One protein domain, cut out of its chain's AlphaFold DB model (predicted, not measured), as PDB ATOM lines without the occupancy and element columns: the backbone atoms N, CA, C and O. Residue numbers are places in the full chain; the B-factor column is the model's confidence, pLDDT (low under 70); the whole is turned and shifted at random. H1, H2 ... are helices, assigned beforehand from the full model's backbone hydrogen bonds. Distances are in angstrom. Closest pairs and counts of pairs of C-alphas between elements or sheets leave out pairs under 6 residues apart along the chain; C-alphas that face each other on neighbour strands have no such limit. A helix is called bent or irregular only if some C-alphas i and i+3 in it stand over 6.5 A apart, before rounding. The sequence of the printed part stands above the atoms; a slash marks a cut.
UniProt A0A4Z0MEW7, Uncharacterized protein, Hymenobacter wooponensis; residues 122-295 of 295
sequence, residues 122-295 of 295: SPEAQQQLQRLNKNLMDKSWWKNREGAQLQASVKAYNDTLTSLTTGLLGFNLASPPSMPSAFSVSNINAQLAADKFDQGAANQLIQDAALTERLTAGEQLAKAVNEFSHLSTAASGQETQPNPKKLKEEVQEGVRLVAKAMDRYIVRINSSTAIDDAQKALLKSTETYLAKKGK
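AT A GLANCE: This is residues 122 to 295 of the 295 residues of an uncharacterized protein of Hymenobacter wooponensis (UniProt A0A4Z0MEW7). A long rod of helices has an up-and-down bundle of four, H1, H3, H5b and H6, in one half, with H1 the most loosely attached, and a slimmer group, H5a, H7 and the short H4, in the other. The long bent helix H5 runs through both halves, and residues 170 to 185 run from the end of H3 to H4 without a named element. The 174 printed residues include seven named helices, H1 to H7 in order along the chain, and no named strand; the class is all helix. The whole is loose, with a radius of gyration of the C-alphas of 22.4 A and spans of 78 by 29 by 20 A.

IN THESE COORDINATES: H1, residues 123 to 137, begins at C-alpha 123 (185.952, 196.753, 164.378) and is 20.9 A long. H2, residues 139 to 143, and H3, residues 148 to 169, follow; H3 is 32.1 A long. H4 is residues 186 to 193. H5, residues 199 to 234, was assigned as one helix by its hydrogen bonds but is bent: C-alphas 217 and 220 are 7.4 A apart. Its arms are H5a, residues 199 to 217, 27.3 A, and H5b, residues 220 to 234, 21.2 A. H6, residues 244 to 270, is 38.9 A long. H7, residues 274 to 291, is 25.4 A long and ends at C-alpha 291 (211.665, 229.393, 156.443).

HOW THE PARTS SIT: H5b and H6 form a helical hairpin, at a shallow tilt of 19 degrees; their closest C-alphas, Leu 221 and Ala 261, are 4.8 A apart. H3 touches H5b, opposite ways at 22 degrees, with C-alphas of Lys 155 and Ser 232 closest at 5.6 A. H1 touches H6 with residues 133 to 137 alone, closest at Met 137 and Gln 252, 6.2 A between C-alphas. H1 and H3 only just touch, with 3 pairs of C-alphas within 8 A, the closest being Ala 125 and Leu 164 at 6.9 A. H2 is close to H1 but not clearly touching, at 6.1 A between C-alphas of Trp 141 and Asn 135. The arms H5a and H5b stand at a steep tilt of 64 degrees. H5a touches H7, opposite ways at 21 degrees, closest at the C-alphas of Ala 209 and Ile 275, 5.2 A. H7 touches H4 with residues 285 to 289 alone; the C-alphas of Asn 189 and Ser 285 are closest at 6.4 A. H7 is apart from H1, H3 and H5b, among others. Every O i to N i+4 pair is within hydrogen-bond range in H1, H2, H4, H5b, H6 and H7; in H3 it is 17 of 18 and in H5a 14 of 15.

THE WHOLE: The C-alphas farthest apart, Gln 241 and Lys 295, are 79.5 A apart. The printed part has no cut and ends at the chain's last residue. The link from H3 to H4, 16 residues, is long. Mean pLDDT of the printed part is 84.5; residues 145 to 148, 234 to 242 and 293 to 295 are under 70.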
ATOM      1  N   SER A 122     188.313 197.488 160.154       82.06
ATOM      2  CA  SER A 122     187.310 198.114 161.022       82.06
ATOM      3  C   SER A 122     186.886 197.144 162.138       82.06
ATOM      4  O   SER A 122     186.938 195.926 161.938       82.06
ATOM      5  N   PRO A 123     186.425 197.627 163.304       80.19
ATOM      6  CA  PRO A 123     185.952 196.753 164.378       80.19
ATOM      7  C   PRO A 123     184.868 195.770 163.918       80.19
ATOM      8  O   PRO A 123     184.865 194.607 164.321       80.19
ATOM      9  N   GLU A 124     183.975 196.200 163.026       82.44
ATOM     10  CA  GLU A 124     182.943 195.342 162.441       82.44
ATOM     11  C   GLU A 124     183.558 194.247 161.563       82.44
ATOM     12  O   GLU A 124     183.177 193.083 161.680       82.44
ATOM     13  N   ALA A 125     184.543 194.597 160.732       82.50
ATOM     14  CA  ALA A 125     185.284 193.644 159.913       82.50
ATOM     15  C   ALA A 125     186.085 192.648 160.773       82.50
ATOM     16  O   ALA A 125     186.105 191.453 160.476       82.50
ATOM     17  N   GLN A 126     186.688 193.107 161.874       83.00
ATOM     18  CA  GLN A 126     187.371 192.247 162.846       83.00
ATOM     19  C   GLN A 126     186.390 191.277 163.514       83.00
ATOM     20  O   GLN A 126     186.655 190.077 163.570       83.00
ATOM     21  N   GLN A 127     185.230 191.760 163.969       85.12
ATOM     22  CA  GLN A 127     184.186 190.904 164.541       85.12
ATOM     23  C   GLN A 127     183.646 189.902 163.518       85.12
ATOM     24  O   GLN A 127     183.405 188.744 163.860       85.12
ATOM     25  N   GLN A 128     183.457 190.324 162.266       84.50
ATOM     26  CA  GLN A 128     183.032 189.444 161.183       84.50
ATOM     27  C   GLN A 128     184.061 188.331 160.964       84.50
ATOM     28  O   GLN A 128     183.686 187.161 160.980       84.50
ATOM     29  N   LEU A 129     185.350 188.669 160.867       83.25
ATOM     30  CA  LEU A 129     186.435 187.696 160.734       83.25
ATOM     31  C   LEU A 129     186.501 186.733 161.933       83.25
ATOM     32  O   LEU A 129     186.607 185.522 161.750       83.25
ATOM     33  N   GLN A 130     186.361 187.238 163.162       85.19
ATOM     34  CA  GLN A 130     186.329 186.413 164.375       85.19
ATOM     35  C   GLN A 130     185.148 185.432 164.383       85.19
ATOM     36  O   GLN A 130     185.329 184.249 164.677       85.19
ATOM     37  N   ARG A 131     183.937 185.894 164.037       84.50
ATOM     38  CA  ARG A 131     182.736 185.042 163.944       84.50
ATOM     39  C   ARG A 131     182.904 183.961 162.881       84.50
ATOM     40  O   ARG A 131     182.577 182.802 163.126       84.50
ATOM     41  N   LEU A 132     183.435 184.339 161.723       79.56
ATOM     42  CA  LEU A 132     183.710 183.436 160.614       79.56
ATOM     43  C   LEU A 132     184.713 182.345 161.020       79.56
ATOM     44  O   LEU A 132     184.439 181.160 160.828       79.56
ATOM     45  N   ASN A 133     185.824 182.726 161.656       82.94
ATOM     46  CA  ASN A 133     186.823 181.781 162.162       82.94
ATOM     47  C   ASN A 133     186.236 180.848 163.223       82.94
ATOM     48  O   ASN A 133     186.472 179.642 163.180       82.94
ATOM     49  N   LYS A 134     185.420 181.373 164.145       84.81
ATOM     50  CA  LYS A 134     184.760 180.561 165.175       84.81
ATOM     51  C   LYS A 134     183.868 179.484 164.556       84.81
ATOM     52  O   LYS A 134     183.962 178.332 164.963       84.81
ATOM     53  N   ASN A 135     183.064 179.831 163.551       82.25
ATOM     54  CA  ASN A 135     182.164 178.885 162.889       82.25
ATOM     55  C   ASN A 135     182.925 177.750 162.184       82.25
ATOM     56  O   ASN A 135     182.593 176.585 162.375       82.25
ATOM     57  N   LEU A 136     183.980 178.065 161.423       80.19
ATOM     58  CA  LEU A 136     184.768 177.037 160.726       80.19
ATOM     59  C   LEU A 136     185.637 176.188 161.666       80.19
ATOM     60  O   LEU A 136     186.009 175.063 161.329       80.19
ATOM     61  N   MET A 137     185.946 176.680 162.861       84.19
ATOM     62  CA  MET A 137     186.685 175.911 163.865       84.19
ATOM     63  C   MET A 137     185.762 175.077 164.772       84.19
ATOM     64  O   MET A 137     186.221 174.120 165.402       84.19
ATOM     65  N   ASP A 138     184.460 175.378 164.814       85.00
ATOM     66  CA  ASP A 138     183.488 174.717 165.684       85.00
ATOM     67  C   ASP A 138     183.073 173.334 165.159       85.00
ATOM     68  O   ASP A 138     182.449 173.179 164.110       85.00
ATOM     69  N   LYS A 139     183.362 172.288 165.944       78.12
ATOM     70  CA  LYS A 139     182.999 170.902 165.617       78.12
ATOM     71  C   LYS A 139     181.489 170.701 165.444       78.12
ATOM     72  O   LYS A 139     181.113 169.825 164.670       78.12
ATOM     73  N   SER A 140     180.654 171.449 166.166       79.44
ATOM     74  CA  SER A 140     179.191 171.351 166.097       79.44
ATOM     75  C   SER A 140     178.637 171.966 164.809       79.44
ATOM     76  O   SER A 140     177.747 171.388 164.190       79.44
ATOM     77  N   TRP A 141     179.247 173.056 164.334       79.25
ATOM     78  CA  TRP A 141     178.903 173.693 163.064       79.25
ATOM     79  C   TRP A 141     179.071 172.727 161.882       79.25
ATOM     80  O   TRP A 141     178.162 172.596 161.065       79.25
ATOM     81  N   TRP A 142     180.175 171.971 161.849       77.44
ATOM     82  CA  TRP A 142     180.424 170.953 160.815       77.44
ATOM     83  C   TRP A 142     179.472 169.753 160.880       77.44
ATOM     84  O   TRP A 142     179.245 169.121 159.858       77.44
ATOM     85  N   LYS A 143     178.923 169.419 162.057       74.50
ATOM     86  CA  LYS A 143     177.932 168.334 162.191       74.50
ATOM     87  C   LYS A 143     176.554 168.732 161.655       74.50
ATOM     88  O   LYS A 143     175.812 167.873 161.208       74.50
ATOM     89  N   ASN A 144     176.225 170.024 161.692       71.12
ATOM     90  CA  ASN A 144     174.921 170.548 161.274       71.12
ATOM     91  C   ASN A 144     174.878 170.964 159.790       71.12
ATOM     92  O   ASN A 144     173.840 171.398 159.296       71.12
ATOM     93  N   ARG A 145     176.013 170.891 159.086       67.62
ATOM     94  CA  ARG A 145     176.179 171.288 157.682       67.62
ATOM     95  C   ARG A 145     176.599 170.063 156.868       67.62
ATOM     96  O   ARG A 145     177.783 169.869 156.614       67.62
ATOM     97  N   GLU A 146     175.639 169.230 156.472       60.06
ATOM     98  CA  GLU A 146     175.890 168.053 155.628       60.06
ATOM     99  C   GLU A 146     175.551 168.311 154.145       60.06
ATOM    100  O   GLU A 146     174.664 169.099 153.808       60.06
ATOM    101  N   GLY A 147     176.275 167.641 153.241       63.03
ATOM    102  CA  GLY A 147     175.989 167.618 151.801       63.03
ATOM    103  C   GLY A 147     176.295 168.919 151.041       63.03
ATOM    104  O   GLY A 147     177.251 169.635 151.339       63.03
ATOM    105  N   ALA A 148     175.481 169.229 150.025       58.72
ATOM    106  CA  ALA A 148     175.703 170.324 149.064       58.72
ATOM    107  C   ALA A 148     175.766 171.737 149.692       58.72
ATOM    108  O   ALA A 148     176.346 172.655 149.112       58.72
ATOM    109  N   GLN A 149     175.220 171.929 150.898       70.69
ATOM    110  CA  GLN A 149     175.266 173.219 151.602       70.69
ATOM    111  C   GLN A 149     176.648 173.545 152.189       70.69
ATOM    112  O   GLN A 149     176.940 174.712 152.474       70.69
ATOM    113  N   LEU A 150     177.505 172.537 152.373       73.62
ATOM    114  CA  LEU A 150     178.838 172.716 152.937       73.62
ATOM    115  C   LEU A 150     179.752 173.489 151.982       73.62
ATOM    116  O   LEU A 150     180.380 174.464 152.386       73.62
ATOM    117  N   GLN A 151     179.758 173.108 150.702       75.44
ATOM    118  CA  GLN A 151     180.526 173.785 149.651       75.44
ATOM    119  C   GLN A 151     180.100 175.251 149.509       75.44
ATOM    120  O   GLN A 151     180.944 176.143 149.495       75.44
ATOM    121  N   ALA A 152     178.789 175.512 149.495       77.62
ATOM    122  CA  ALA A 152     178.251 176.871 149.457       77.62
ATOM    123  C   ALA A 152     178.673 177.702 150.685       77.62
ATOM    124  O   ALA A 152     178.982 178.885 150.556       77.62
ATOM    125  N   SER A 153     178.741 177.082 151.868       79.69
ATOM    126  CA  SER A 153     179.168 177.754 153.103       79.69
ATOM    127  C   SER A 153     180.665 178.085 153.103       79.69
ATOM    128  O   SER A 153     181.045 179.189 153.490       79.69
ATOM    129  N   VAL A 154     181.511 177.157 152.638       82.25
ATOM    130  CA  VAL A 154     182.961 177.380 152.478       82.25
ATOM    131  C   VAL A 154     183.223 178.463 151.431       82.25
ATOM    132  O   VAL A 154     184.034 179.358 151.672       82.25
ATOM    133  N   LYS A 155     182.475 178.458 150.322       84.81
ATOM    134  CA  LYS A 155     182.545 179.509 149.303       84.81
ATOM    135  C   LYS A 155     182.141 180.877 149.846       84.81
ATOM    136  O   LYS A 155     182.884 181.835 149.666       84.81
ATOM    137  N   ALA A 156     181.014 180.978 150.547       83.56
ATOM    138  CA  ALA A 156     180.574 182.245 151.133       83.56
ATOM    139  C   ALA A 156     181.592 182.802 152.146       83.56
ATOM    140  O   ALA A 156     181.820 184.014 152.209       83.56
ATOM    141  N   TYR A 157     182.246 181.922 152.915       85.38
ATOM    142  CA  TYR A 157     183.363 182.309 153.774       85.38
ATOM    143  C   TYR A 157     184.543 182.831 152.947       85.38
ATOM    144  O   TYR A 157     185.049 183.909 153.248       85.38
ATOM    145  N   ASN A 158     184.955 182.107 151.903       89.12
ATOM    146  CA  ASN A 158     186.060 182.512 151.037       89.12
ATOM    147  C   ASN A 158     185.811 183.878 150.379       89.12
ATOM    148  O   ASN A 158     186.686 184.743 150.397       89.12
ATOM    149  N   ASP A 159     184.605 184.097 149.856       88.81
ATOM    150  CA  ASP A 159     184.212 185.359 149.226       88.81
ATOM    151  C   ASP A 159     184.285 186.512 150.249       88.81
ATOM    152  O   ASP A 159     184.799 187.594 149.956       88.81
ATOM    153  N   THR A 160     183.862 186.257 151.493       87.94
ATOM    154  CA  THR A 160     183.962 187.239 152.581       87.94
ATOM    155  C   THR A 160     185.413 187.510 152.980       87.94
ATOM    156  O   THR A 160     185.810 188.667 153.098       87.94
ATOM    157  N   LEU A 161     186.226 186.467 153.161       90.44
ATOM    158  CA  LEU A 161     187.638 186.588 153.518       90.44
ATOM    159  C   LEU A 161     188.424 187.346 152.439       90.44
ATOM    160  O   LEU A 161     189.212 188.238 152.756       90.44
ATOM    161  N   THR A 162     188.163 187.036 151.169       91.12
ATOM    162  CA  THR A 162     188.749 187.723 150.013       91.12
ATOM    163  C   THR A 162     188.351 189.194 150.004       91.12
ATOM    164  O   THR A 162     189.211 190.059 149.838       91.12
ATOM    165  N   SER A 163     187.071 189.500 150.241       90.69
ATOM    166  CA  SER A 163     186.573 190.878 150.306       90.69
ATOM    167  C   SER A 163     187.217 191.675 151.444       90.69
ATOM    168  O   SER A 163     187.704 192.782 151.215       90.69
ATOM    169  N   LEU A 164     187.287 191.102 152.650       90.62
ATOM    170  CA  LEU A 164     187.906 191.746 153.812       90.62
ATOM    171  C   LEU A 164     189.403 191.982 153.601       90.62
ATOM    172  O   LEU A 164     189.904 193.062 153.903       90.62
ATOM    173  N   THR A 165     190.107 191.002 153.035       91.62
ATOM    174  CA  THR A 165     191.546 191.111 152.763       91.62
ATOM    175  C   THR A 165     191.828 192.114 151.647       91.62
ATOM    176  O   THR A 165     192.739 192.925 151.772       91.62
ATOM    177  N   THR A 166     191.008 192.134 150.591       91.06
ATOM    178  CA  THR A 166     191.071 193.157 149.531       91.06
ATOM    179  C   THR A 166     190.838 194.552 150.107       91.06
ATOM    180  O   THR A 166     191.539 195.490 149.740       91.06
ATOM    181  N   GLY A 167     189.890 194.696 151.039       89.50
ATOM    182  CA  GLY A 167     189.643 195.953 151.745       89.50
ATOM    183  C   GLY A 167     190.830 196.397 152.602       89.50
ATOM    184  O   GLY A 167     191.235 197.551 152.519       89.50
ATOM    185  N   LEU A 168     191.417 195.475 153.370       90.56
ATOM    186  CA  LEU A 168     192.572 195.729 154.237       90.56
ATOM    187  C   LEU A 168     193.831 196.113 153.454       90.56
ATOM    188  O   LEU A 168     194.523 197.076 153.775       90.56
ATOM    189  N   LEU A 169     194.145 195.348 152.410       91.25
ATOM    190  CA  LEU A 169     195.321 195.594 151.580       91.25
ATOM    191  C   LEU A 169     195.086 196.747 150.593       91.25
ATOM    192  O   LEU A 169     196.035 197.379 150.137       91.25
ATOM    193  N   GLY A 170     193.821 197.068 150.310       89.69
ATOM    194  CA  GLY A 170     193.388 198.103 149.373       89.69
ATOM    195  C   GLY A 170     193.771 197.822 147.924       89.69
ATOM    196  O   GLY A 170     193.927 198.762 147.147       89.69
ATOM    197  N   PHE A 171     193.940 196.548 147.566       89.69
ATOM    198  CA  PHE A 171     194.172 196.092 146.202       89.69
ATOM    199  C   PHE A 171     193.618 194.684 145.977       89.69
ATOM    200  O   PHE A 171     193.408 193.918 146.917       89.69
ATOM    201  N   ASN A 172     193.402 194.338 144.708       88.81
ATOM    202  CA  ASN A 172     192.941 193.015 144.304       88.81
ATOM    203  C   ASN A 172     194.045 191.961 144.506       88.81
ATOM    204  O   ASN A 172     195.142 192.102 143.972       88.81
ATOM    205  N   LEU A 173     193.737 190.879 145.226       88.75
ATOM    206  CA  LEU A 173     194.681 189.795 145.532       88.75
ATOM    207  C   LEU A 173     195.132 188.992 144.303       88.75
ATOM    208  O   LEU A 173     196.210 188.401 144.329       88.75
ATOM    209  N   ALA A 174     194.316 188.956 143.244       85.62
ATOM    210  CA  ALA A 174     194.635 188.256 141.999       85.62
ATOM    211  C   ALA A 174     195.557 189.074 141.079       85.62
ATOM    212  O   ALA A 174     196.276 188.517 140.253       85.62
ATOM    213  N   SER A 175     195.544 190.398 141.235       87.12
ATOM    214  CA  SER A 175     196.375 191.327 140.469       87.12
ATOM    215  C   SER A 175     196.934 192.405 141.399       87.12
ATOM    216  O   SER A 175     196.475 193.552 141.341       87.12
ATOM    217  N   PRO A 176     197.887 192.061 142.289       88.50
ATOM    218  CA  PRO A 176     198.520 193.054 143.142       88.50
ATOM    219  C   PRO A 176     199.215 194.126 142.288       88.50
ATOM    220  O   PRO A 176     199.810 193.793 141.259       88.50
ATOM    221  N   PRO A 177     199.154 195.409 142.682       91.69
ATOM    222  CA  PRO A 177     199.879 196.463 141.993       91.69
ATOM    223  C   PRO A 177     201.389 196.246 142.127       91.69
ATOM    224  O   PRO A 177     201.867 195.613 143.072       91.69
ATOM    225  N   SER A 178     202.151 196.812 141.195       91.50
ATOM    226  CA  SER A 178     203.607 196.844 141.308       91.50
ATOM    227  C   SER A 178     204.032 197.658 142.526       91.50
ATOM    228  O   SER A 178     203.390 198.654 142.866       91.50
ATOM    229  N   MET A 179     205.153 197.272 143.136       90.25
ATOM    230  CA  MET A 179     205.768 198.066 144.194       90.25
ATOM    231  C   MET A 179     206.044 199.488 143.679       90.25
ATOM    232  O   MET A 179     206.679 199.625 142.626       90.25
ATOM    233  N   PRO A 180     205.560 200.535 144.374       87.31
ATOM    234  CA  PRO A 180     205.894 201.907 144.028       87.31
ATOM    235  C   PRO A 180     207.407 202.112 144.015       87.31
ATOM    236  O   PRO A 180     208.155 201.413 144.705       87.31
ATOM    237  N   SER A 181     207.872 203.092 143.244       82.50
ATOM    238  CA  SER A 181     209.272 203.504 143.317       82.50
ATOM    239  C   SER A 181     209.635 203.903 144.745       82.50
ATOM    240  O   SER A 181     208.815 204.497 145.447       82.50
ATOM    241  N   ALA A 182     210.880 203.632 145.144       73.88
ATOM    242  CA  ALA A 182     211.390 204.064 146.437       73.88
ATOM    243  C   ALA A 182     211.106 205.557 146.653       73.88
ATOM    244  O   ALA A 182     211.310 206.385 145.759       73.88
ATOM    245  N   PHE A 183     210.622 205.874 147.850       71.81
ATOM    246  CA  PHE A 183     210.282 207.227 148.253       71.81
ATOM    247  C   PHE A 183     211.438 208.200 147.957       71.81
ATOM    248  O   PHE A 183     212.558 208.015 148.433       71.81
ATOM    249  N   SER A 184     211.159 209.259 147.188       76.12
ATOM    250  CA  SER A 184     212.124 210.327 146.915       76.12
ATOM    251  C   SER A 184     211.483 211.710 147.006       76.12
ATOM    252  O   SER A 184     210.629 212.087 146.203       76.12
ATOM    253  N   VAL A 185     211.975 212.526 147.941       82.31
ATOM    254  CA  VAL A 185     211.600 213.947 148.063       82.31
ATOM    255  C   VAL A 185     212.275 214.859 147.041       82.31
ATOM    256  O   VAL A 185     212.009 216.062 147.041       82.31
ATOM    257  N   SER A 186     213.149 214.343 146.170       85.44
ATOM    258  CA  SER A 186     213.880 215.168 145.195       85.44
ATOM    259  C   SER A 186     212.932 215.992 144.321       85.44
ATOM    260  O   SER A 186     213.150 217.188 144.128       85.44
ATOM    261  N   ASN A 187     211.842 215.373 143.865       83.94
ATOM    262  CA  ASN A 187     210.856 216.010 142.996       83.94
ATOM    263  C   ASN A 187     210.074 217.101 143.737       83.94
ATOM    264  O   ASN A 187     209.918 218.202 143.214       83.94
ATOM    265  N   ILE A 188     209.665 216.841 144.982       88.12
ATOM    266  CA  ILE A 188     208.993 217.839 145.828       88.12
ATOM    267  C   ILE A 188     209.927 219.014 146.124       88.12
ATOM    268  O   ILE A 188     209.519 220.167 146.022       88.12
ATOM    269  N   ASN A 189     211.201 218.756 146.420       90.81
ATOM    270  CA  ASN A 189     212.183 219.814 146.646       90.81
ATOM    271  C   ASN A 189     212.399 220.681 145.397       90.81
ATOM    272  O   ASN A 189     212.489 221.903 145.517       90.81
ATOM    273  N   ALA A 190     212.439 220.078 144.206       89.19
ATOM    274  CA  ALA A 190     212.536 220.810 142.946       89.19
ATOM    275  C   ALA A 190     211.282 221.664 142.680       89.19
ATOM    276  O   ALA A 190     211.399 222.840 142.329       89.19
ATOM    277  N   GLN A 191     210.087 221.112 142.913       87.12
ATOM    278  CA  GLN A 191     208.818 221.841 142.808       87.12
ATOM    279  C   GLN A 191     208.746 223.023 143.781       87.12
ATOM    280  O   GLN A 191     208.379 224.131 143.389       87.12
ATOM    281  N   LEU A 192     209.146 222.813 145.039       91.31
ATOM    282  CA  LEU A 192     209.217 223.863 146.055       91.31
ATOM    283  C   LEU A 192     210.225 224.949 145.659       91.31
ATOM    284  O   LEU A 192     209.919 226.132 145.762       91.31
ATOM    285  N   ALA A 193     211.404 224.581 145.151       89.69
ATOM    286  CA  ALA A 193     212.392 225.552 144.677       89.69
ATOM    287  C   ALA A 193     211.874 226.400 143.499       89.69
ATOM    288  O   ALA A 193     212.209 227.581 143.407       89.69
ATOM    289  N   ALA A 194     211.033 225.817 142.642       89.00
ATOM    290  CA  ALA A 194     210.409 226.479 141.498       89.00
ATOM    291  C   ALA A 194     209.109 227.238 141.829       89.00
ATOM    292  O   ALA A 194     208.471 227.748 140.912       89.00
ATOM    293  N   ASP A 195     208.708 227.309 143.105       87.50
ATOM    294  CA  ASP A 195     207.433 227.885 143.554       87.50
ATOM    295  C   ASP A 195     206.193 227.232 142.865       87.50
ATOM    296  O   ASP A 195     205.195 227.901 142.604       87.50
ATOM    297  N   LYS A 196     206.246 225.919 142.576       87.19
ATOM    298  CA  LYS A 196     205.189 225.125 141.903       87.19
ATOM    299  C   LYS A 196     204.792 223.884 142.710       87.19
ATOM    300  O   LYS A 196     204.867 222.761 142.215       87.19
ATOM    301  N   PHE A 197     204.446 224.070 143.979       87.12
ATOM    302  CA  PHE A 197     204.097 222.960 144.856       87.12
ATOM    303  C   PHE A 197     202.766 222.330 144.446       87.12
ATOM    304  O   PHE A 197     201.731 223.000 144.417       87.12
ATOM    305  N   ASP A 198     202.796 221.028 144.188       83.25
ATOM    306  CA  ASP A 198     201.602 220.243 143.921       83.25
ATOM    307  C   ASP A 198     201.237 219.396 145.147       83.25
ATOM    308  O   ASP A 198     201.930 218.447 145.519       83.25
ATOM    309  N   GLN A 199     200.109 219.744 145.771       85.94
ATOM    310  CA  GLN A 199     199.543 218.993 146.891       85.94
ATOM    311  C   GLN A 199     199.207 217.545 146.505       85.94
ATOM    312  O   GLN A 199     199.345 216.657 147.342       85.94
ATOM    313  N   GLY A 200     198.797 217.294 145.255       86.44
ATOM    314  CA  GLY A 200     198.502 215.952 144.756       86.44
ATOM    315  C   GLY A 200     199.756 215.085 144.708       86.44
ATOM    316  O   GLY A 200     199.762 213.984 145.254       86.44
ATOM    317  N   ALA A 201     200.852 215.620 144.164       84.19
ATOM    318  CA  ALA A 201     202.145 214.937 144.158       84.19
ATOM    319  C   ALA A 201     202.661 214.644 145.579       84.19
ATOM    320  O   ALA A 201     203.201 213.570 145.834       84.19
ATOM    321  N   ALA A 202     202.467 215.571 146.521       88.19
ATOM    322  CA  ALA A 202     202.848 215.359 147.917       88.19
ATOM    323  C   ALA A 202     201.969 214.299 148.613       88.19
ATOM    324  O   ALA A 202     202.484 213.470 149.361       88.19
ATOM    325  N   ASN A 203     200.662 214.278 148.333       89.69
ATOM    326  CA  ASN A 203     199.749 213.237 148.818       89.69
ATOM    327  C   ASN A 203     200.099 211.857 148.270       89.69
ATOM    328  O   ASN A 203     200.051 210.879 149.016       89.69
ATOM    329  N   GLN A 204     200.491 211.780 146.996       89.00
ATOM    330  CA  GLN A 204     200.881 210.522 146.370       89.00
ATOM    331  C   GLN A 204     202.038 209.859 147.120       89.00
ATOM    332  O   GLN A 204     202.026 208.650 147.294       89.00
ATOM    333  N   LEU A 205     202.981 210.631 147.667       90.44
ATOM    334  CA  LEU A 205     204.088 210.069 148.444       90.44
ATOM    335  C   LEU A 205     203.633 209.341 149.718       90.44
ATOM    336  O   LEU A 205     204.196 208.302 150.056       90.44
ATOM    337  N   ILE A 206     202.616 209.857 150.414       92.69
ATOM    338  CA  ILE A 206     202.028 209.171 151.577       92.69
ATOM    339  C   ILE A 206     201.289 207.906 151.127       92.69
ATOM    340  O   ILE A 206     201.392 206.865 151.776       92.69
ATOM    341  N   GLN A 207     200.570 207.972 150.004       91.44
ATOM    342  CA  GLN A 207     199.843 206.826 149.454       91.44
ATOM    343  C   GLN A 207     200.786 205.718 148.965       91.44
ATOM    344  O   GLN A 207     200.525 204.544 149.228       91.44
ATOM    345  N   ASP A 208     201.892 206.079 148.317       92.06
ATOM    346  CA  ASP A 208     202.927 205.158 147.845       92.06
ATOM    347  C   ASP A 208     203.660 204.506 149.016       92.06
ATOM    348  O   ASP A 208     203.893 203.294 149.000       92.06
ATOM    349  N   ALA A 209     203.962 205.275 150.067       92.75
ATOM    350  CA  ALA A 209     204.492 204.732 151.311       92.75
ATOM    351  C   ALA A 209     203.510 203.713 151.908       92.75
ATOM    352  O   ALA A 209     203.864 202.551 152.073       92.75
ATOM    353  N   ALA A 210     202.246 204.093 152.112       93.00
ATOM    354  CA  ALA A 210     201.219 203.203 152.651       93.00
ATOM    355  C   ALA A 210     200.981 201.952 151.787       93.00
ATOM    356  O   ALA A 210     200.699 200.870 152.307       93.00
ATOM    357  N   LEU A 211     201.061 202.071 150.459       93.19
ATOM    358  CA  LEU A 211     200.968 200.935 149.545       93.19
ATOM    359  C   LEU A 211     202.187 200.015 149.664       93.19
ATOM    360  O   LEU A 211     202.012 198.801 149.714       93.19
ATOM    361  N   THR A 212     203.392 200.575 149.768       93.25
ATOM    362  CA  THR A 212     204.625 199.805 149.990       93.25
ATOM    363  C   THR A 212     204.514 198.972 151.264       93.25
ATOM    364  O   THR A 212     204.727 197.761 151.226       93.25
ATOM    365  N   GLU A 213     204.074 199.578 152.370       93.44
ATOM    366  CA  GLU A 213     203.880 198.868 153.640       93.44
ATOM    367  C   GLU A 213     202.839 197.752 153.517       93.44
ATOM    368  O   GLU A 213     203.082 196.630 153.959       93.44
ATOM    369  N   ARG A 214     201.700 198.019 152.862       93.88
ATOM    370  CA  ARG A 214     200.647 197.013 152.652       93.88
ATOM    371  C   ARG A 214     201.103 195.864 151.760       93.88
ATOM    372  O   ARG A 214     200.763 194.722 152.057       93.88
ATOM    373  N   LEU A 215     201.880 196.127 150.709       93.25
ATOM    374  CA  LEU A 215     202.438 195.087 149.842       93.25
ATOM    375  C   LEU A 215     203.428 194.204 150.614       93.25
ATOM    376  O   LEU A 215     203.288 192.981 150.619       93.25
ATOM    377  N   THR A 216     204.382 194.808 151.326       92.50
ATOM    378  CA  THR A 216     205.417 194.076 152.073       92.50
ATOM    379  C   THR A 216     204.853 193.329 153.288       92.50
ATOM    380  O   THR A 216     205.221 192.181 153.561       92.50
ATOM    381  N   ALA A 217     203.938 193.945 154.039       93.75
ATOM    382  CA  ALA A 217     203.299 193.300 155.182       93.75
ATOM    383  C   ALA A 217     202.271 192.244 154.748       93.75
ATOM    384  O   ALA A 217     202.146 191.205 155.398       93.75
ATOM    385  N   GLY A 218     201.548 192.506 153.657       93.62
ATOM    386  CA  GLY A 218     200.400 191.730 153.193       93.62
ATOM    387  C   GLY A 218     200.723 190.525 152.318       93.62
ATOM    388  O   GLY A 218     199.839 189.698 152.126       93.62
ATOM    389  N   GLU A 219     201.953 190.370 151.826       93.25
ATOM    390  CA  GLU A 219     202.346 189.282 150.914       93.25
ATOM    391  C   GLU A 219     201.919 187.887 151.414       93.25
ATOM    392  O   GLU A 219     201.260 187.126 150.701       93.25
ATOM    393  N   GLN A 220     202.239 187.556 152.670       93.38
ATOM    394  CA  GLN A 220     201.901 186.247 153.245       93.38
ATOM    395  C   GLN A 220     200.398 186.082 153.480       93.38
ATOM    396  O   GLN A 220     199.881 184.974 153.361       93.38
ATOM    397  N   LEU A 221     199.702 187.174 153.804       94.75
ATOM    398  CA  LEU A 221     198.257 187.169 153.987       94.75
ATOM    399  C   LEU A 221     197.542 186.951 152.650       94.75
ATOM    400  O   LEU A 221     196.698 186.066 152.555       94.75
ATOM    401  N   ALA A 222     197.932 187.683 151.604       94.00
ATOM    402  CA  ALA A 222     197.403 187.508 150.255       94.00
ATOM    403  C   ALA A 222     197.619 186.073 149.753       94.00
ATOM    404  O   ALA A 222     196.691 185.457 149.230       94.00
ATOM    405  N   LYS A 223     198.808 185.504 149.990       93.50
ATOM    406  CA  LYS A 223     199.107 184.107 149.659       93.50
ATOM    407  C   LYS A 223     198.192 183.123 150.398       93.50
ATOM    408  O   LYS A 223     197.574 182.290 149.744       93.50
ATOM    409  N   ALA A 224     198.057 183.244 151.720       93.88
ATOM    410  CA  ALA A 224     197.213 182.348 152.517       93.88
ATOM    411  C   ALA A 224     195.729 182.415 152.106       93.88
ATOM    412  O   ALA A 224     195.042 181.396 152.072       93.88
ATOM    413  N   VAL A 225     195.233 183.606 151.757       93.50
ATOM    414  CA  VAL A 225     193.856 183.797 151.279       93.50
ATOM    415  C   VAL A 225     193.661 183.201 149.882       93.50
ATOM    416  O   VAL A 225     192.664 182.521 149.648       93.50
ATOM    417  N   ASN A 226     194.622 183.375 148.970       91.94
ATOM    418  CA  ASN A 226     194.576 182.743 147.648       91.94
ATOM    419  C   ASN A 226     194.620 181.207 147.751       91.94
ATOM    420  O   ASN A 226     193.830 180.527 147.098       91.94
ATOM    421  N   GLU A 227     195.469 180.649 148.621       90.88
ATOM    422  CA  GLU A 227     195.514 179.208 148.914       90.88
ATOM    423  C   GLU A 227     194.167 178.696 149.452       90.88
ATOM    424  O   GLU A 227     193.652 177.682 148.973       90.88
ATOM    425  N   PHE A 228     193.536 179.431 150.375       90.06
ATOM    426  CA  PHE A 228     192.192 179.104 150.863       90.06
ATOM    427  C   PHE A 228     191.133 179.151 149.744       90.06
ATOM    428  O   PHE A 228     190.245 178.298 149.673       90.06
ATOM    429  N   SER A 229     191.242 180.112 148.825       87.94
ATOM    430  CA  SER A 229     190.341 180.238 147.675       87.94
ATOM    431  C   SER A 229     190.445 179.052 146.711       87.94
ATOM    432  O   SER A 229     189.427 178.552 146.214       87.94
ATOM    433  N   HIS A 230     191.655 178.524 146.504       84.75
ATOM    434  CA  HIS A 230     191.859 177.297 145.734       84.75
ATOM    435  C   HIS A 230     191.192 176.082 146.391       84.75
ATOM    436  O   HIS A 230     190.537 175.314 145.686       84.75
ATOM    437  N   LEU A 231     191.260 175.951 147.724       79.25
ATOM    438  CA  LEU A 231     190.541 174.902 148.464       79.25
ATOM    439  C   LEU A 231     189.022 175.016 148.270       79.25
ATOM    440  O   LEU A 231     188.352 174.021 147.998       79.25
ATOM    441  N   SER A 232     188.474 176.234 148.338       73.31
ATOM    442  CA  SER A 232     187.043 176.468 148.103       73.31
ATOM    443  C   SER A 232     186.610 176.135 146.672       73.31
ATOM    444  O   SER A 232     185.485 175.681 146.471       73.31
ATOM    445  N   THR A 233     187.466 176.388 145.682       72.31
ATOM    446  CA  THR A 233     187.159 176.145 144.266       72.31
ATOM    447  C   THR A 233     187.252 174.655 143.940       72.31
ATOM    448  O   THR A 233     186.334 174.102 143.333       72.31
ATOM    449  N   ALA A 234     188.294 173.975 144.431       65.94
ATOM    450  CA  ALA A 234     188.449 172.525 144.318       65.94
ATOM    451  C   ALA A 234     187.292 171.772 144.992       65.94
ATOM    452  O   ALA A 234     186.781 170.800 144.441       65.94
ATOM    453  N   ALA A 235     186.805 172.271 146.133       60.28
ATOM    454  CA  ALA A 235     185.647 171.702 146.810       60.28
ATOM    455  C   ALA A 235     184.344 171.802 145.998       60.28
ATOM    456  O   ALA A 235     183.431 171.043 146.293       60.28
ATOM    457  N   SER A 236     184.240 172.704 145.012       62.03
ATOM    458  CA  SER A 236     183.043 172.919 144.175       62.03
ATOM    459  C   SER A 236     183.060 172.197 142.815       62.03
ATOM    460  O   SER A 236     182.062 172.239 142.094       62.03
ATOM    461  N   GLY A 237     184.168 171.539 142.454       55.94
ATOM    462  CA  GLY A 237     184.305 170.792 141.199       55.94
ATOM    463  C   GLY A 237     183.529 169.467 141.202       55.94
ATOM    464  O   GLY A 237     183.482 168.767 142.211       55.94
ATOM    465  N   GLN A 238     182.922 169.110 140.065       50.69
ATOM    466  CA  GLN A 238     182.061 167.924 139.912       50.69
ATOM    467  C   GLN A 238     182.806 166.571 139.894       50.69
ATOM    468  O   GLN A 238     182.153 165.535 139.981       50.69
ATOM    469  N   GLU A 239     184.139 166.540 139.802       48.34
ATOM    470  CA  GLU A 239     184.870 165.303 139.461       48.34
ATOM    471  C   GLU A 239     185.375 164.460 140.637       48.34
ATOM    472  O   GLU A 239     185.912 163.378 140.436       48.34
ATOM    473  N   THR A 240     185.187 164.869 141.885       47.97
ATOM    474  CA  THR A 240     185.448 163.993 143.039       47.97
ATOM    475  C   THR A 240     184.733 164.587 144.234       47.97
ATOM    476  O   THR A 240     185.071 165.690 144.646       47.97
ATOM    477  N   GLN A 241     183.746 163.893 144.814       52.84
ATOM    478  CA  GLN A 241     183.226 164.315 146.116       52.84
ATOM    479  C   GLN A 241     184.404 164.322 147.103       52.84
ATOM    480  O   GLN A 241     184.950 163.250 147.388       52.84
ATOM    481  N   PRO A 242     184.839 165.490 147.616       58.62
ATOM    482  CA  PRO A 242     185.931 165.528 148.570       58.62
ATOM    483  C   PRO A 242     185.481 164.743 149.795       58.62
ATOM    484  O   PRO A 242     184.381 164.980 150.298       58.62
ATOM    485  N   ASN A 243     186.307 163.814 150.285       71.50
ATOM    486  CA  ASN A 243     186.049 163.159 151.565       71.50
ATOM    487  C   ASN A 243     185.748 164.261 152.607       71.50
ATOM    488  O   ASN A 243     186.644 165.065 152.887       71.50
ATOM    489  N   PRO A 244     184.533 164.327 153.188       72.75
ATOM    490  CA  PRO A 244     184.118 165.456 154.021       72.75
ATOM    491  C   PRO A 244     185.029 165.683 155.230       72.75
ATOM    492  O   PRO A 244     185.206 166.815 155.678       72.75
ATOM    493  N   LYS A 245     185.649 164.611 155.745       79.25
ATOM    494  CA  LYS A 245     186.638 164.699 156.827       79.25
ATOM    495  C   LYS A 245     187.924 165.383 156.365       79.25
ATOM    496  O   LYS A 245     188.411 166.266 157.061       79.25
ATOM    497  N   LYS A 246     188.415 165.027 155.176       82.19
ATOM    498  CA  LYS A 246     189.617 165.619 154.577       82.19
ATOM    499  C   LYS A 246     189.401 167.100 154.251       82.19
ATOM    500  O   LYS A 246     190.212 167.929 154.636       82.19
ATOM    501  N   LEU A 247     188.259 167.441 153.645       80.56
ATOM    502  CA  LEU A 247     187.894 168.836 153.368       80.56
ATOM    503  C   LEU A 247     187.824 169.666 154.654       80.56
ATOM    504  O   LEU A 247     188.307 170.791 154.699       80.56
ATOM    505  N   LYS A 248     187.237 169.110 155.719       83.88
ATOM    506  CA  LYS A 248     187.199 169.772 157.025       83.88
ATOM    507  C   LYS A 248     188.603 170.050 157.564       83.88
ATOM    508  O   LYS A 248     188.842 171.144 158.063       83.88
ATOM    509  N   GLU A 249     189.508 169.077 157.496       87.50
ATOM    510  CA  GLU A 249     190.895 169.242 157.946       87.50
ATOM    511  C   GLU A 249     191.625 170.317 157.132       87.50
ATOM    512  O   GLU A 249     192.219 171.218 157.724       87.50
ATOM    513  N   GLU A 250     191.501 170.286 155.803       88.12
ATOM    514  CA  GLU A 250     192.096 171.271 154.890       88.12
ATOM    515  C   GLU A 250     191.544 172.684 155.126       88.12
ATOM    516  O   GLU A 250     192.311 173.642 155.219       88.12
ATOM    517  N   VAL A 251     190.225 172.831 155.301       88.31
ATOM    518  CA  VAL A 251     189.595 174.124 155.612       88.31
ATOM    519  C   VAL A 251     190.053 174.639 156.974       88.31
ATOM    520  O   VAL A 251     190.411 175.808 157.092       88.31
ATOM    521  N   GLN A 252     190.072 173.796 158.009       89.81
ATOM    522  CA  GLN A 252     190.528 174.209 159.339       89.81
ATOM    523  C   GLN A 252     192.002 174.609 159.339       89.81
ATOM    524  O   GLN A 252     192.368 175.575 160.008       89.81
ATOM    525  N   GLU A 253     192.841 173.904 158.585       91.62
ATOM    526  CA  GLU A 253     194.243 174.274 158.434       91.62
ATOM    527  C   GLU A 253     194.409 175.585 157.665       91.62
ATOM    528  O   GLU A 253     195.117 176.477 158.129       91.62
ATOM    529  N   GLY A 254     193.668 175.771 156.572       90.81
ATOM    530  CA  GLY A 254     193.630 177.036 155.842       90.81
ATOM    531  C   GLY A 254     193.221 178.219 156.728       90.81
ATOM    532  O   GLY A 254     193.870 179.263 156.702       90.81
ATOM    533  N   VAL A 255     192.212 178.048 157.593       91.19
ATOM    534  CA  VAL A 255     191.811 179.076 158.575       91.19
ATOM    535  C   VAL A 255     192.951 179.407 159.545       91.19
ATOM    536  O   VAL A 255     193.186 180.583 159.832       91.19
ATOM    537  N   ARG A 256     193.695 178.404 160.041       92.75
ATOM    538  CA  ARG A 256     194.856 178.635 160.925       92.75
ATOM    539  C   ARG A 256     195.977 179.383 160.209       92.75
ATOM    540  O   ARG A 256     196.567 180.290 160.798       92.75
ATOM    541  N   LEU A 257     196.262 179.030 158.955       93.75
ATOM    542  CA  LEU A 257     197.272 179.706 158.139       93.75
ATOM    543  C   LEU A 257     196.905 181.171 157.895       93.75
ATOM    544  O   LEU A 257     197.748 182.046 158.095       93.75
ATOM    545  N   VAL A 258     195.644 181.448 157.556       93.44
ATOM    546  CA  VAL A 258     195.128 182.813 157.385       93.44
ATOM    547  C   VAL A 258     195.226 183.608 158.689       93.44
ATOM    548  O   VAL A 258     195.721 184.732 158.670       93.44
ATOM    549  N   ALA A 259     194.824 183.033 159.828       91.62
ATOM    550  CA  ALA A 259     194.930 183.702 161.129       91.62
ATOM    551  C   ALA A 259     196.388 184.055 161.471       91.62
ATOM    552  O   ALA A 259     196.697 185.201 161.784       91.62
ATOM    553  N   LYS A 260     197.309 183.102 161.296       94.25
ATOM    554  CA  LYS A 260     198.747 183.323 161.504       94.25
ATOM    555  C   LYS A 260     199.316 184.387 160.561       94.25
ATOM    556  O   LYS A 260     200.189 185.158 160.960       94.25
ATOM    557  N   ALA A 261     198.867 184.421 159.309       94.69
ATOM    558  CA  ALA A 261     199.289 185.431 158.345       94.69
ATOM    559  C   ALA A 261     198.733 186.823 158.686       94.69
ATOM    560  O   ALA A 261     199.451 187.809 158.533       94.69
ATOM    561  N   MET A 262     197.505 186.904 159.209       93.00
ATOM    562  CA  MET A 262     196.909 188.143 159.714       93.00
ATOM    563  C   MET A 262     197.684 188.691 160.921       93.00
ATOM    564  O   MET A 262     198.028 189.870 160.938       93.00
ATOM    565  N   ASP A 263     198.048 187.844 161.886       91.62
ATOM    566  CA  ASP A 263     198.862 188.269 163.035       91.62
ATOM    567  C   ASP A 263     200.226 188.812 162.582       91.62
ATOM    568  O   ASP A 263     200.690 189.854 163.047       91.62
ATOM    569  N   ARG A 264     200.862 188.139 161.614       93.50
ATOM    570  CA  ARG A 264     202.118 188.609 161.011       93.50
ATOM    571  C   ARG A 264     201.951 189.936 160.282       93.50
ATOM    572  O   ARG A 264     202.839 190.776 160.391       93.50
ATOM    573  N   TYR A 265     200.852 190.121 159.552       95.12
ATOM    574  CA  TYR A 265     200.528 191.389 158.905       95.12
ATOM    575  C   TYR A 265     200.449 192.518 159.939       95.12
ATOM    576  O   TYR A 265     201.138 193.523 159.780       95.12
ATOM    577  N   ILE A 266     199.702 192.317 161.030       91.38
ATOM    578  CA  ILE A 266     199.547 193.309 162.106       91.38
ATOM    579  C   ILE A 266     200.909 193.670 162.710       91.38
ATOM    580  O   ILE A 266     201.232 194.849 162.845       91.38
ATOM    581  N   VAL A 267     201.738 192.671 163.032       91.25
ATOM    582  CA  VAL A 267     203.086 192.905 163.577       91.25
ATOM    583  C   VAL A 267     203.952 193.698 162.596       91.25
ATOM    584  O   VAL A 267     204.609 194.653 163.004       91.25
ATOM    585  N   ARG A 268     203.942 193.335 161.307       92.50
ATOM    586  CA  ARG A 268     204.746 194.003 160.274       92.50
ATOM    587  C   ARG A 268     204.318 195.447 160.051       92.50
ATOM    588  O   ARG A 268     205.188 196.311 160.031       92.50
ATOM    589  N   ILE A 269     203.014 195.704 159.934       91.62
ATOM    590  CA  ILE A 269     202.467 197.061 159.815       91.62
ATOM    591  C   ILE A 269     202.874 197.906 161.024       91.62
ATOM    592  O   ILE A 269     203.418 198.987 160.844       91.62
ATOM    593  N   ASN A 270     202.720 197.386 162.244       86.00
ATOM    594  CA  ASN A 270     203.091 198.120 163.459       86.00
ATOM    595  C   ASN A 270     204.599 198.406 163.571       86.00
ATOM    596  O   ASN A 270     204.993 199.325 164.284       86.00
ATOM    597  N   SER A 271     205.442 197.611 162.907       86.12
ATOM    598  CA  SER A 271     206.896 197.823 162.846       86.12
ATOM    599  C   SER A 271     207.358 198.664 161.652       86.12
ATOM    600  O   SER A 271     208.549 198.950 161.543       86.12
ATOM    601  N   SER A 272     206.453 199.010 160.737       88.44
ATOM    602  CA  SER A 272     206.784 199.732 159.514       88.44
ATOM    603  C   SER A 272     206.865 201.240 159.753       88.44
ATOM    604  O   SER A 272     206.137 201.789 160.576       88.44
ATOM    605  N   THR A 273     207.769 201.913 159.035       89.56
ATOM    606  CA  THR A 273     208.058 203.346 159.219       89.56
ATOM    607  C   THR A 273     207.935 204.175 157.948       89.56
ATOM    608  O   THR A 273     208.148 205.379 157.997       89.56
ATOM    609  N   ALA A 274     207.577 203.592 156.804       91.25
ATOM    610  CA  ALA A 274     207.582 204.292 155.524       91.25
ATOM    611  C   ALA A 274     206.606 205.481 155.496       91.25
ATOM    612  O   ALA A 274     206.951 206.525 154.939       91.25
ATOM    613  N   ILE A 275     205.415 205.365 156.105       91.88
ATOM    614  CA  ILE A 275     204.484 206.508 156.220       91.88
ATOM    615  C   ILE A 275     205.099 207.628 157.072       91.88
ATOM    616  O   ILE A 275     205.037 208.797 156.688       91.88
ATOM    617  N   ASP A 276     205.706 207.278 158.208       91.38
ATOM    618  CA  ASP A 276     206.345 208.232 159.124       91.38
ATOM    619  C   ASP A 276     207.567 208.904 158.474       91.38
ATOM    620  O   ASP A 276     207.733 210.122 158.533       91.38
ATOM    621  N   ASP A 277     208.387 208.141 157.755       92.44
ATOM    622  CA  ASP A 277     209.540 208.647 157.014       92.44
ATOM    623  C   ASP A 277     209.105 209.604 155.894       92.44
ATOM    624  O   ASP A 277     209.681 210.690 155.736       92.44
ATOM    625  N   ALA A 278     208.033 209.262 155.169       92.94
ATOM    626  CA  ALA A 278     207.443 210.136 154.162       92.94
ATOM    627  C   ALA A 278     206.891 211.430 154.780       92.94
ATOM    628  O   ALA A 278     207.163 212.526 154.275       92.94
ATOM    629  N   GLN A 279     206.184 211.330 155.909       94.56
ATOM    630  CA  GLN A 279     205.682 212.481 156.658       94.56
ATOM    631  C   GLN A 279     206.825 213.390 157.123       94.56
ATOM    632  O   GLN A 279     206.793 214.594 156.861       94.56
ATOM    633  N   LYS A 280     207.849 212.841 157.787       94.69
ATOM    634  CA  LYS A 280     209.012 213.600 158.278       94.69
ATOM    635  C   LYS A 280     209.706 214.348 157.153       94.69
ATOM    636  O   LYS A 280     210.054 215.521 157.299       94.69
ATOM    637  N   ALA A 281     209.902 213.684 156.022       93.06
ATOM    638  CA  ALA A 281     210.569 214.279 154.883       93.06
ATOM    639  C   ALA A 281     209.719 215.395 154.242       93.06
ATOM    640  O   ALA A 281     210.253 216.471 153.964       93.06
ATOM    641  N   LEU A 282     208.399 215.213 154.110       94.12
ATOM    642  CA  LEU A 282     207.476 216.266 153.662       94.12
ATOM    643  C   LEU A 282     207.440 217.462 154.624       94.12
ATOM    644  O   LEU A 282     207.504 218.613 154.181       94.12
ATOM    645  N   LEU A 283     207.395 217.219 155.936       95.00
ATOM    646  CA  LEU A 283     207.460 218.270 156.955       95.00
ATOM    647  C   LEU A 283     208.759 219.069 156.839       95.00
ATOM    648  O   LEU A 283     208.712 220.297 156.769       95.00
ATOM    649  N   LYS A 284     209.903 218.388 156.731       94.56
ATOM    650  CA  LYS A 284     211.218 219.024 156.590       94.56
ATOM    651  C   LYS A 284     211.325 219.856 155.310       94.56
ATOM    652  O   LYS A 284     211.802 220.993 155.350       94.56
ATOM    653  N   SER A 285     210.889 219.312 154.175       93.19
ATOM    654  CA  SER A 285     210.920 219.999 152.880       93.19
ATOM    655  C   SER A 285     210.044 221.252 152.879       93.19
ATOM    656  O   SER A 285     210.494 222.331 152.483       93.19
ATOM    657  N   THR A 286     208.809 221.132 153.369       94.06
ATOM    658  CA  THR A 286     207.864 222.255 153.428       94.06
ATOM    659  C   THR A 286     208.297 223.316 154.440       94.06
ATOM    660  O   THR A 286     208.258 224.502 154.123       94.06
ATOM    661  N   GLU A 287     208.804 222.925 155.611       94.31
ATOM    662  CA  GLU A 287     209.372 223.846 156.602       94.31
ATOM    663  C   GLU A 287     210.567 224.622 156.042       94.31
ATOM    664  O   GLU A 287     210.600 225.851 156.120       94.31
ATOM    665  N   THR A 288     211.508 223.928 155.397       92.31
ATOM    666  CA  THR A 288     212.684 224.558 154.778       92.31
ATOM    667  C   THR A 288     212.273 225.610 153.748       92.31
ATOM    668  O   THR A 288     212.846 226.703 153.699       92.31
ATOM    669  N   TYR A 289     211.268 225.307 152.924       92.19
ATOM    670  CA  TYR A 289     210.737 226.245 151.939       92.19
ATOM    671  C   TYR A 289     210.079 227.470 152.595       92.19
ATOM    672  O   TYR A 289     210.345 228.605 152.188       92.19
ATOM    673  N   LEU A 290     209.267 227.264 153.636       92.50
ATOM    674  CA  LEU A 290     208.585 228.346 154.353       92.50
ATOM    675  C   LEU A 290     209.562 229.245 155.132       92.50
ATOM    676  O   LEU A 290     209.353 230.460 155.181       92.50
ATOM    677  N   ALA A 291     210.640 228.677 155.683       87.94
ATOM    678  CA  ALA A 291     211.665 229.393 156.443       87.94
ATOM    679  C   ALA A 291     212.583 230.255 155.555       87.94
ATOM    680  O   ALA A 291     212.904 231.388 155.914       87.94
ATOM    681  N   LYS A 292     212.963 229.771 154.360       74.00
ATOM    682  CA  LYS A 292     213.873 230.484 153.435       74.00
ATOM    683  C   LYS A 292     213.359 231.840 152.940       74.00
ATOM    684  O   LYS A 292     214.145 232.618 152.413       74.00
ATOM    685  N   LYS A 293     212.060 232.124 153.062       59.56
ATOM    686  CA  LYS A 293     211.432 233.352 152.536       59.56
ATOM    687  C   LYS A 293     210.632 234.123 153.603       59.56
ATOM    688  O   LYS A 293     209.716 234.878 153.276       59.56
ATOM    689  N   GLY A 294     210.947 233.876 154.880       47.53
ATOM    690  CA  GLY A 294     210.473 234.639 156.042       47.53
ATOM    691  C   GLY A 294     211.408 235.774 156.485       47.53
ATOM    692  O   GLY A 294     211.111 236.410 157.491       47.53
ATOM    693  N   LYS A 295     212.505 236.012 155.755       35.41
ATOM    694  CA  LYS A 295     213.373 237.189 155.870       35.41
ATOM    695  C   LYS A 295     213.203 238.068 154.639       35.41
ATOM    696  O   LYS A 295     213.061 237.478 153.540       35.41
TER     697      LYS A 295